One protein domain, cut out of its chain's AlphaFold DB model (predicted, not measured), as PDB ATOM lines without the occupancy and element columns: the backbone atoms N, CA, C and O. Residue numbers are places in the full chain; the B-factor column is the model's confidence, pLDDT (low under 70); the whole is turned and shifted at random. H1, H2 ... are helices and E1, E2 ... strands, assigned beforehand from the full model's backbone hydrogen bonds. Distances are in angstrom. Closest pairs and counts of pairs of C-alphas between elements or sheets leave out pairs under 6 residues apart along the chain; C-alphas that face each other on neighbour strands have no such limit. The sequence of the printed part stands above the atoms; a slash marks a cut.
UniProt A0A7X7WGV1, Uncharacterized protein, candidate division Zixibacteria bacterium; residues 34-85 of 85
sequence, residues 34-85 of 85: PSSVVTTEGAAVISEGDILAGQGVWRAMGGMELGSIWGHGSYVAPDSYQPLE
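AT A GLANCE: This is residues 34 to 85 of the 85 residues of an uncharacterized protein of candidate division Zixibacteria bacterium (UniProt A0A7X7WGV1). With little regular structure, the printed part is an open U: helix H1 makes its base, a narrow loop of residues 37 to 46 ending in strand E1 rises at one end, and the winding residues 61 to 85 rise at the other. The 52 printed residues hold one named strand and then one named helix, a mixed class with only 14 residues in named elements. The whole is loose, with a radius of gyration of the C-alphas of 14.0 A, and flat, spanning 39 by 28 by 13 A.

IN THESE COORDINATES: Start at Pro 34 and go on to C-alpha 44 at (18.589, 37.916, -40.169), where E1, residues 44 to 46, begins. Find C-alpha 50 at (19.309, 34.949, -29.309); from there H1, residues 50 to 60, runs 15.1 A to C-alpha 60 at (25.284, 34.889, -15.478).

HOW THE PARTS SIT: Residues 37 to 38 pair antiparallel with E1, which pairs with no named strand. E1 and H1 meet only through their tight link. In H1 every O i to N i+4 pair is within hydrogen-bond range. Further on, residues 68 to 69 pair antiparallel with 72 to 73.

THE WHOLE: The C-alphas of Glu 41 and Val 76, the two farthest apart, are 40.1 A apart. The printed part has no cut, and pLDDT is under 70 at residues 83 to 85.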
ATOM      1  N   PRO A  34      10.516  40.035 -29.892       91.06
ATOM      2  CA  PRO A  34      10.427  39.557 -31.265       91.06
ATOM      3  C   PRO A  34      11.132  38.204 -31.410       91.06
ATOM      4  O   PRO A  34      12.171  37.967 -30.793       91.06
ATOM      5  N   SER A  35      10.586  37.324 -32.250       88.94
ATOM      6  CA  SER A  35      11.204  36.030 -32.564       88.94
ATOM      7  C   SER A  35      12.433  36.174 -33.457       88.94
ATOM      8  O   SER A  35      13.307  35.330 -33.419       88.94
ATOM      9  N   SER A  36      12.525  37.223 -34.268       90.56
ATOM     10  CA  SER A  36      13.695  37.499 -35.101       90.56
ATOM     11  C   SER A  36      13.705  38.963 -35.511       90.56
ATOM     12  O   SER A  36      12.642  39.562 -35.689       90.56
ATOM     13  N   VAL A  37      14.890  39.521 -35.730       92.31
ATOM     14  CA  VAL A  37      15.070  40.854 -36.315       92.31
ATOM     15  C   VAL A  37      15.737  40.676 -37.671       92.31
ATOM     16  O   VAL A  37      16.800  40.066 -37.746       92.31
ATOM     17  N   VAL A  38      15.116  41.188 -38.734       94.31
ATOM     18  CA  VAL A  38      15.603  41.068 -40.119       94.31
ATOM     19  C   VAL A  38      15.845  42.446 -40.733       94.31
ATOM     20  O   VAL A  38      15.186  43.416 -40.357       94.31
ATOM     21  N   THR A  39      16.788  42.540 -41.671       93.31
ATOM     22  CA  THR A  39      16.984  43.747 -42.485       93.31
ATOM     23  C   THR A  39      15.843  43.921 -43.486       93.31
ATOM     24  O   THR A  39      15.052  43.005 -43.724       93.31
ATOM     25  N   THR A  40      15.774  45.090 -44.122       92.81
ATOM     26  CA  THR A  40      14.836  45.365 -45.223       92.81
ATOM     27  C   THR A  40      15.008  44.413 -46.405       92.81
ATOM     28  O   THR A  40      14.039  44.126 -47.102       92.81
ATOM     29  N   GLU A  41      16.215  43.878 -46.602       93.62
ATOM     30  CA  GLU A  41      16.531  42.885 -47.635       93.62
ATOM     31  C   GLU A  41      16.255  41.435 -47.188       93.62
ATOM     32  O   GLU A  41      16.461  40.506 -47.966       93.62
ATOM     33  N   GLY A  42      15.788  41.221 -45.951       87.56
ATOM     34  CA  GLY A  42      15.428  39.904 -45.413       87.56
ATOM     35  C   GLY A  42      16.570  39.127 -44.751       87.56
ATOM     36  O   GLY A  42      16.386  37.960 -44.409       87.56
ATOM     37  N   ALA A  43      17.738  39.739 -44.541       90.88
ATOM     38  CA  ALA A  43      18.838  39.095 -43.824       90.88
ATOM     39  C   ALA A  43      18.579  39.108 -42.308       90.88
ATOM     40  O   ALA A  43      18.228  40.145 -41.750       90.88
ATOM     41  N   ALA A  44      18.756  37.976 -41.621       90.25
ATOM     42  CA  ALA A  44      18.589  37.916 -40.169       90.25
ATOM     43  C   ALA A  44      19.743  38.635 -39.447       90.25
ATOM     44  O   ALA A  44      20.912  38.326 -39.669       90.25
ATOM     45  N   VAL A  45      19.398  39.586 -38.577       92.94
ATOM     46  CA  VAL A  45      20.320  40.323 -37.696       92.94
ATOM     47  C   VAL A  45      20.336  39.702 -36.300       92.94
ATOM     48  O   VAL A  45      21.393  39.567 -35.694       92.94
ATOM     49  N   ILE A  46      19.163  39.315 -35.795       93.00
ATOM     50  CA  ILE A  46      19.003  38.597 -34.527       93.00
ATOM     51  C   ILE A  46      18.108  37.394 -34.797       93.00
ATOM     52  O   ILE A  46      16.991  37.565 -35.297       93.00
ATOM     53  N   SER A  47      18.602  36.195 -34.489       92.88
ATOM     54  CA  SER A  47      17.870  34.950 -34.713       92.88
ATOM     55  C   SER A  47      16.938  34.634 -33.546       92.88
ATOM     56  O   SER A  47      16.966  35.271 -32.488       92.88
ATOM     57  N   GLU A  48      16.101  33.620 -33.737       90.00
ATOM     58  CA  GLU A  48      15.209  33.141 -32.690       90.00
ATOM     59  C   GLU A  48      15.974  32.634 -31.474       90.00
ATOM     60  O   GLU A  48      16.924  31.866 -31.577       90.00
ATOM     61  N   GLY A  49      15.550  33.092 -30.297       90.25
ATOM     62  CA  GLY A  49      16.157  32.714 -29.026       90.25
ATOM     63  C   GLY A  49      17.415  33.501 -28.653       90.25
ATOM     64  O   GLY A  49      17.728  33.548 -27.464       90.25
ATOM     65  N   ASP A  50      18.073  34.199 -29.587       94.06
ATOM     66  CA  ASP A  50      19.309  34.949 -29.309       94.06
ATOM     67  C   ASP A  50      19.100  36.036 -28.243       94.06
ATOM     68  O   ASP A  50      19.937  36.222 -27.360       94.06
ATOM     69  N   ILE A  51      17.944  36.712 -28.258       92.88
ATOM     70  CA  ILE A  51      17.592  37.726 -27.246       92.88
ATOM     71  C   ILE A  51      17.516  37.094 -25.848       92.88
ATOM     72  O   ILE A  51      18.066  37.630 -24.884       92.88
ATOM     73  N   LEU A  52      16.859  35.937 -25.727       94.19
ATOM     74  CA  LEU A  52      16.709  35.232 -24.451       94.19
ATOM     75  C   LEU A  52      18.042  34.637 -23.977       94.19
ATOM     76  O   LEU A  52      18.341  34.668 -22.779       94.19
ATOM     77  N   ALA A  53      18.857  34.136 -24.906       95.00
ATOM     78  CA  ALA A  53      20.203  33.651 -24.626       95.00
ATOM     79  C   ALA A  53      21.103  34.787 -24.113       95.00
ATOM     80  O   ALA A  53      21.736  34.636 -23.068       95.00
ATOM     81  N   GLY A  54      21.076  35.954 -24.766       93.06
ATOM     82  CA  GLY A  54      21.787  37.157 -24.326       93.06
ATOM     83  C   GLY A  54      21.365  37.616 -22.926       93.06
ATOM     84  O   GLY A  54      22.219  37.873 -22.078       93.06
ATOM     85  N   GLN A  55      20.060  37.614 -22.624       93.38
ATOM     86  CA  GLN A  55      19.560  37.865 -21.264       93.38
ATOM     87  C   GLN A  55      20.066  36.828 -20.244       93.38
ATOM     88  O   GLN A  55      20.271  37.148 -19.072       93.38
ATOM     89  N   GLY A  56      20.230  35.566 -20.651       94.75
ATOM     90  CA  GLY A  56      20.842  34.516 -19.834       94.75
ATOM     91  C   GLY A  56      22.304  34.811 -19.508       94.75
ATOM     92  O   GLY A  56      22.681  34.796 -18.337       94.75
ATOM     93  N   VAL A  57      23.098  35.152 -20.525       94.75
ATOM     94  CA  VAL A  57      24.516  35.506 -20.368       94.75
ATOM     95  C   VAL A  57      24.680  36.739 -19.482       94.75
ATOM     96  O   VAL A  57      25.465  36.700 -18.541       94.75
ATOM     97  N   TRP A  58      23.900  37.802 -19.700       92.12
ATOM     98  CA  TRP A  58      23.964  39.007 -18.865       92.12
ATOM     99  C   TRP A  58      23.702  38.707 -17.383       92.12
ATOM    100  O   TRP A  58      24.457  39.153 -16.518       92.12
ATOM    101  N   ARG A  59      22.688  37.883 -17.080       93.31
ATOM    102  CA  ARG A  59      22.417  37.435 -15.703       93.31
ATOM    103  C   ARG A  59      23.578  36.626 -15.127       93.31
ATOM    104  O   ARG A  59      23.949  36.850 -13.981       93.31
ATOM    105  N   ALA A  60      24.157  35.716 -15.911       93.50
ATOM    106  CA  ALA A  60      25.284  34.889 -15.478       93.50
ATOM    107  C   ALA A  60      26.552  35.711 -15.196       93.50
ATOM    108  O   ALA A  60      27.320  35.364 -14.304       93.50
ATOM    109  N   MET A  61      26.748  36.816 -15.917       91.06
ATOM    110  CA  MET A  61      27.888  37.717 -15.735       91.06
ATOM    111  C   MET A  61      27.770  38.614 -14.495       91.06
ATOM    112  O   MET A  61      28.729  39.302 -14.180       91.06
ATOM    113  N   GLY A  62      26.641  38.612 -13.778       88.06
ATOM    114  CA  GLY A  62      26.411  39.442 -12.586       88.06
ATOM    115  C   GLY A  62      25.243  40.419 -12.730       88.06
ATOM    116  O   GLY A  62      24.787  40.982 -11.739       88.06
ATOM    117  N   GLY A  63      24.699  40.578 -13.938       90.75
ATOM    118  CA  GLY A  63      23.442  41.271 -14.193       90.75
ATOM    119  C   GLY A  63      23.349  42.661 -13.558       90.75
ATOM    120  O   GLY A  63      24.176  43.537 -13.810       90.75
ATOM    121  N   MET A  64      22.332  42.833 -12.712       90.50
ATOM    122  CA  MET A  64      22.049  44.078 -11.991       90.50
ATOM    123  C   MET A  64      23.083  44.432 -10.915       90.50
ATOM    124  O   MET A  64      23.055  45.545 -10.415       90.50
ATOM    125  N   GLU A  65      23.986  43.528 -10.533       87.19
ATOM    126  CA  GLU A  65      25.044  43.842  -9.561       87.19
ATOM    127  C   GLU A  65      26.210  44.588 -10.221       87.19
ATOM    128  O   GLU A  65      26.862  45.421  -9.589       87.19
ATOM    129  N   LEU A  66      26.462  44.334 -11.509       85.19
ATOM    130  CA  LEU A  66      27.540  44.994 -12.249       85.19
ATOM    131  C   LEU A  66      27.133  46.346 -12.834       85.19
ATOM    132  O   LEU A  66      27.987  47.215 -12.966       85.19
ATOM    133  N   GLY A  67      25.858  46.531 -13.171       84.62
ATOM    134  CA  GLY A  67      25.344  47.783 -13.718       84.62
ATOM    135  C   GLY A  67      23.825  47.826 -13.700       84.62
ATOM    136  O   GLY A  67      23.179  47.025 -13.024       84.62
ATOM    137  N   SER A  68      23.246  48.744 -14.467       86.00
ATOM    138  CA  SER A  68      21.795  48.920 -14.546       86.00
ATOM    139  C   SER A  68      21.256  48.797 -15.973       86.00
ATOM    140  O   SER A  68      21.970  48.967 -16.964       86.00
ATOM    141  N   ILE A  69      19.981  48.412 -16.046       86.81
ATOM    142  CA  ILE A  69      19.158  48.335 -17.255       86.81
ATOM    143  C   ILE A  69      17.828  49.008 -16.913       86.81
ATOM    144  O   ILE A  69      17.180  48.622 -15.939       86.81
ATOM    145  N   TRP A  70      17.406  50.001 -17.703       84.38
ATOM    146  CA  TRP A  70      16.176  50.775 -17.447       84.38
ATOM    147  C   TRP A  70      16.163  51.403 -16.045       84.38
ATOM    148  O   TRP A  70      15.143  51.378 -15.353       84.38
ATOM    149  N   GLY A  71      17.313  51.898 -15.586       86.12
ATOM    150  CA  GLY A  71      17.484  52.454 -14.244       86.12
ATOM    151  C   GLY A  71      17.387  51.446 -13.092       86.12
ATOM    152  O   GLY A  71      17.387  51.857 -11.935       86.12
ATOM    153  N   HIS A  72      17.303  50.139 -13.370       88.62
ATOM    154  CA  HIS A  72      17.277  49.093 -12.347       88.62
ATOM    155  C   HIS A  72      18.611  48.351 -12.318       88.62
ATOM    156  O   HIS A  72      19.007  47.716 -13.296       88.62
ATOM    157  N   GLY A  73      19.296  48.426 -11.179       88.56
ATOM    158  CA  GLY A  73      20.541  47.717 -10.912       88.56
ATOM    159  C   GLY A  73      21.501  48.548 -10.077       88.56
ATOM    160  O   GLY A  73      21.076  49.417  -9.317       88.56
ATOM    161  N   SER A  74      22.789  48.253 -10.188       85.38
ATOM    162  CA  SER A  74      23.836  48.932  -9.443       85.38
ATOM    163  C   SER A  74      24.310  50.184 -10.177       85.38
ATOM    164  O   SER A  74      24.143  50.336 -11.388       85.38
ATOM    165  N   TYR A  75      24.932  51.081  -9.416       78.94
ATOM    166  CA  TYR A  75      25.532  52.316  -9.923       78.94
ATOM    167  C   TYR A  75      27.045  52.177 -10.149       78.94
ATOM    168  O   TYR A  75      27.754  53.176 -10.226       78.94
ATOM    169  N   VAL A  76      27.556  50.939 -10.179       77.56
ATOM    170  CA  VAL A  76      28.989  50.665 -10.366       77.56
ATOM    171  C   VAL A  76      29.388  50.887 -11.824       77.56
ATOM    172  O   VAL A  76      30.419  51.502 -12.089       77.56
ATOM    173  N   ALA A  77      28.558  50.428 -12.761       77.00
ATOM    174  CA  ALA A  77      28.673  50.717 -14.186       77.00
ATOM    175  C   ALA A  77      27.505  51.610 -14.658       77.00
ATOM    176  O   ALA A  77      26.440  51.597 -14.032       77.00
ATOM    177  N   PRO A  78      27.683  52.377 -15.751       74.00
ATOM    178  CA  PRO A  78      26.612  53.187 -16.333       74.00
ATOM    179  C   PRO A  78      25.411  52.337 -16.780       74.00
ATOM    180  O   PRO A  78      25.562  51.158 -17.112       74.00
ATOM    181  N   ASP A  79      24.216  52.941 -16.797       80.25
ATOM    182  CA  ASP A  79      23.011  52.291 -17.331       80.25
ATOM    183  C   ASP A  79      23.192  52.027 -18.827       80.25
ATOM    184  O   ASP A  79      23.565  52.915 -19.594       80.25
ATOM    185  N   SER A  80      22.868  50.807 -19.249       78.19
ATOM    186  CA  SER A  80      22.961  50.383 -20.648       78.19
ATOM    187  C   SER A  80      22.037  51.181 -21.580       78.19
ATOM    188  O   SER A  80      22.246  51.186 -22.791       78.19
ATOM    189  N   TYR A  81      21.004  51.829 -21.032       73.00
ATOM    190  CA  TYR A  81      20.054  52.657 -21.784       73.00
ATOM    191  C   TYR A  81      20.375  54.152 -21.768       73.00
ATOM    192  O   TYR A  81      19.675  54.925 -22.427       73.00
ATOM    193  N   GLN A  82      21.405  54.578 -21.040       74.44
ATOM    194  CA  GLN A  82      21.789  55.981 -20.991       74.44
ATOM    195  C   GLN A  82      22.831  56.287 -22.084       74.44
ATOM    196  O   GLN A  82      23.755  55.495 -22.279       74.44
ATOM    197  N   PRO A  83      22.708  57.412 -22.818       68.06
ATOM    198  CA  PRO A  83      23.737  57.829 -23.764       68.06
ATOM    199  C   PRO A  83      25.063  58.048 -23.033       68.06
ATOM    200  O   PRO A  83      25.092  58.688 -21.982       68.06
ATOM    201  N   LEU A  84      26.149  57.526 -23.601       66.81
ATOM    202  CA  LEU A  84      27.497  57.885 -23.175       66.81
ATOM    203  C   LEU A  84      27.775  59.294 -23.721       66.81
ATOM    204  O   LEU A  84      27.773  59.469 -24.941       66.81
ATOM    205  N   GLU A  85      27.929  60.284 -22.838       60.50
ATOM    206  CA  GLU A  85      28.489  61.597 -23.209       60.50
ATOM    207  C   GLU A  85      29.971  61.487 -23.594       60.50
ATOM    208  O   GLU A  85      30.685  60.644 -22.994       60.50
TER     209      GLU A  85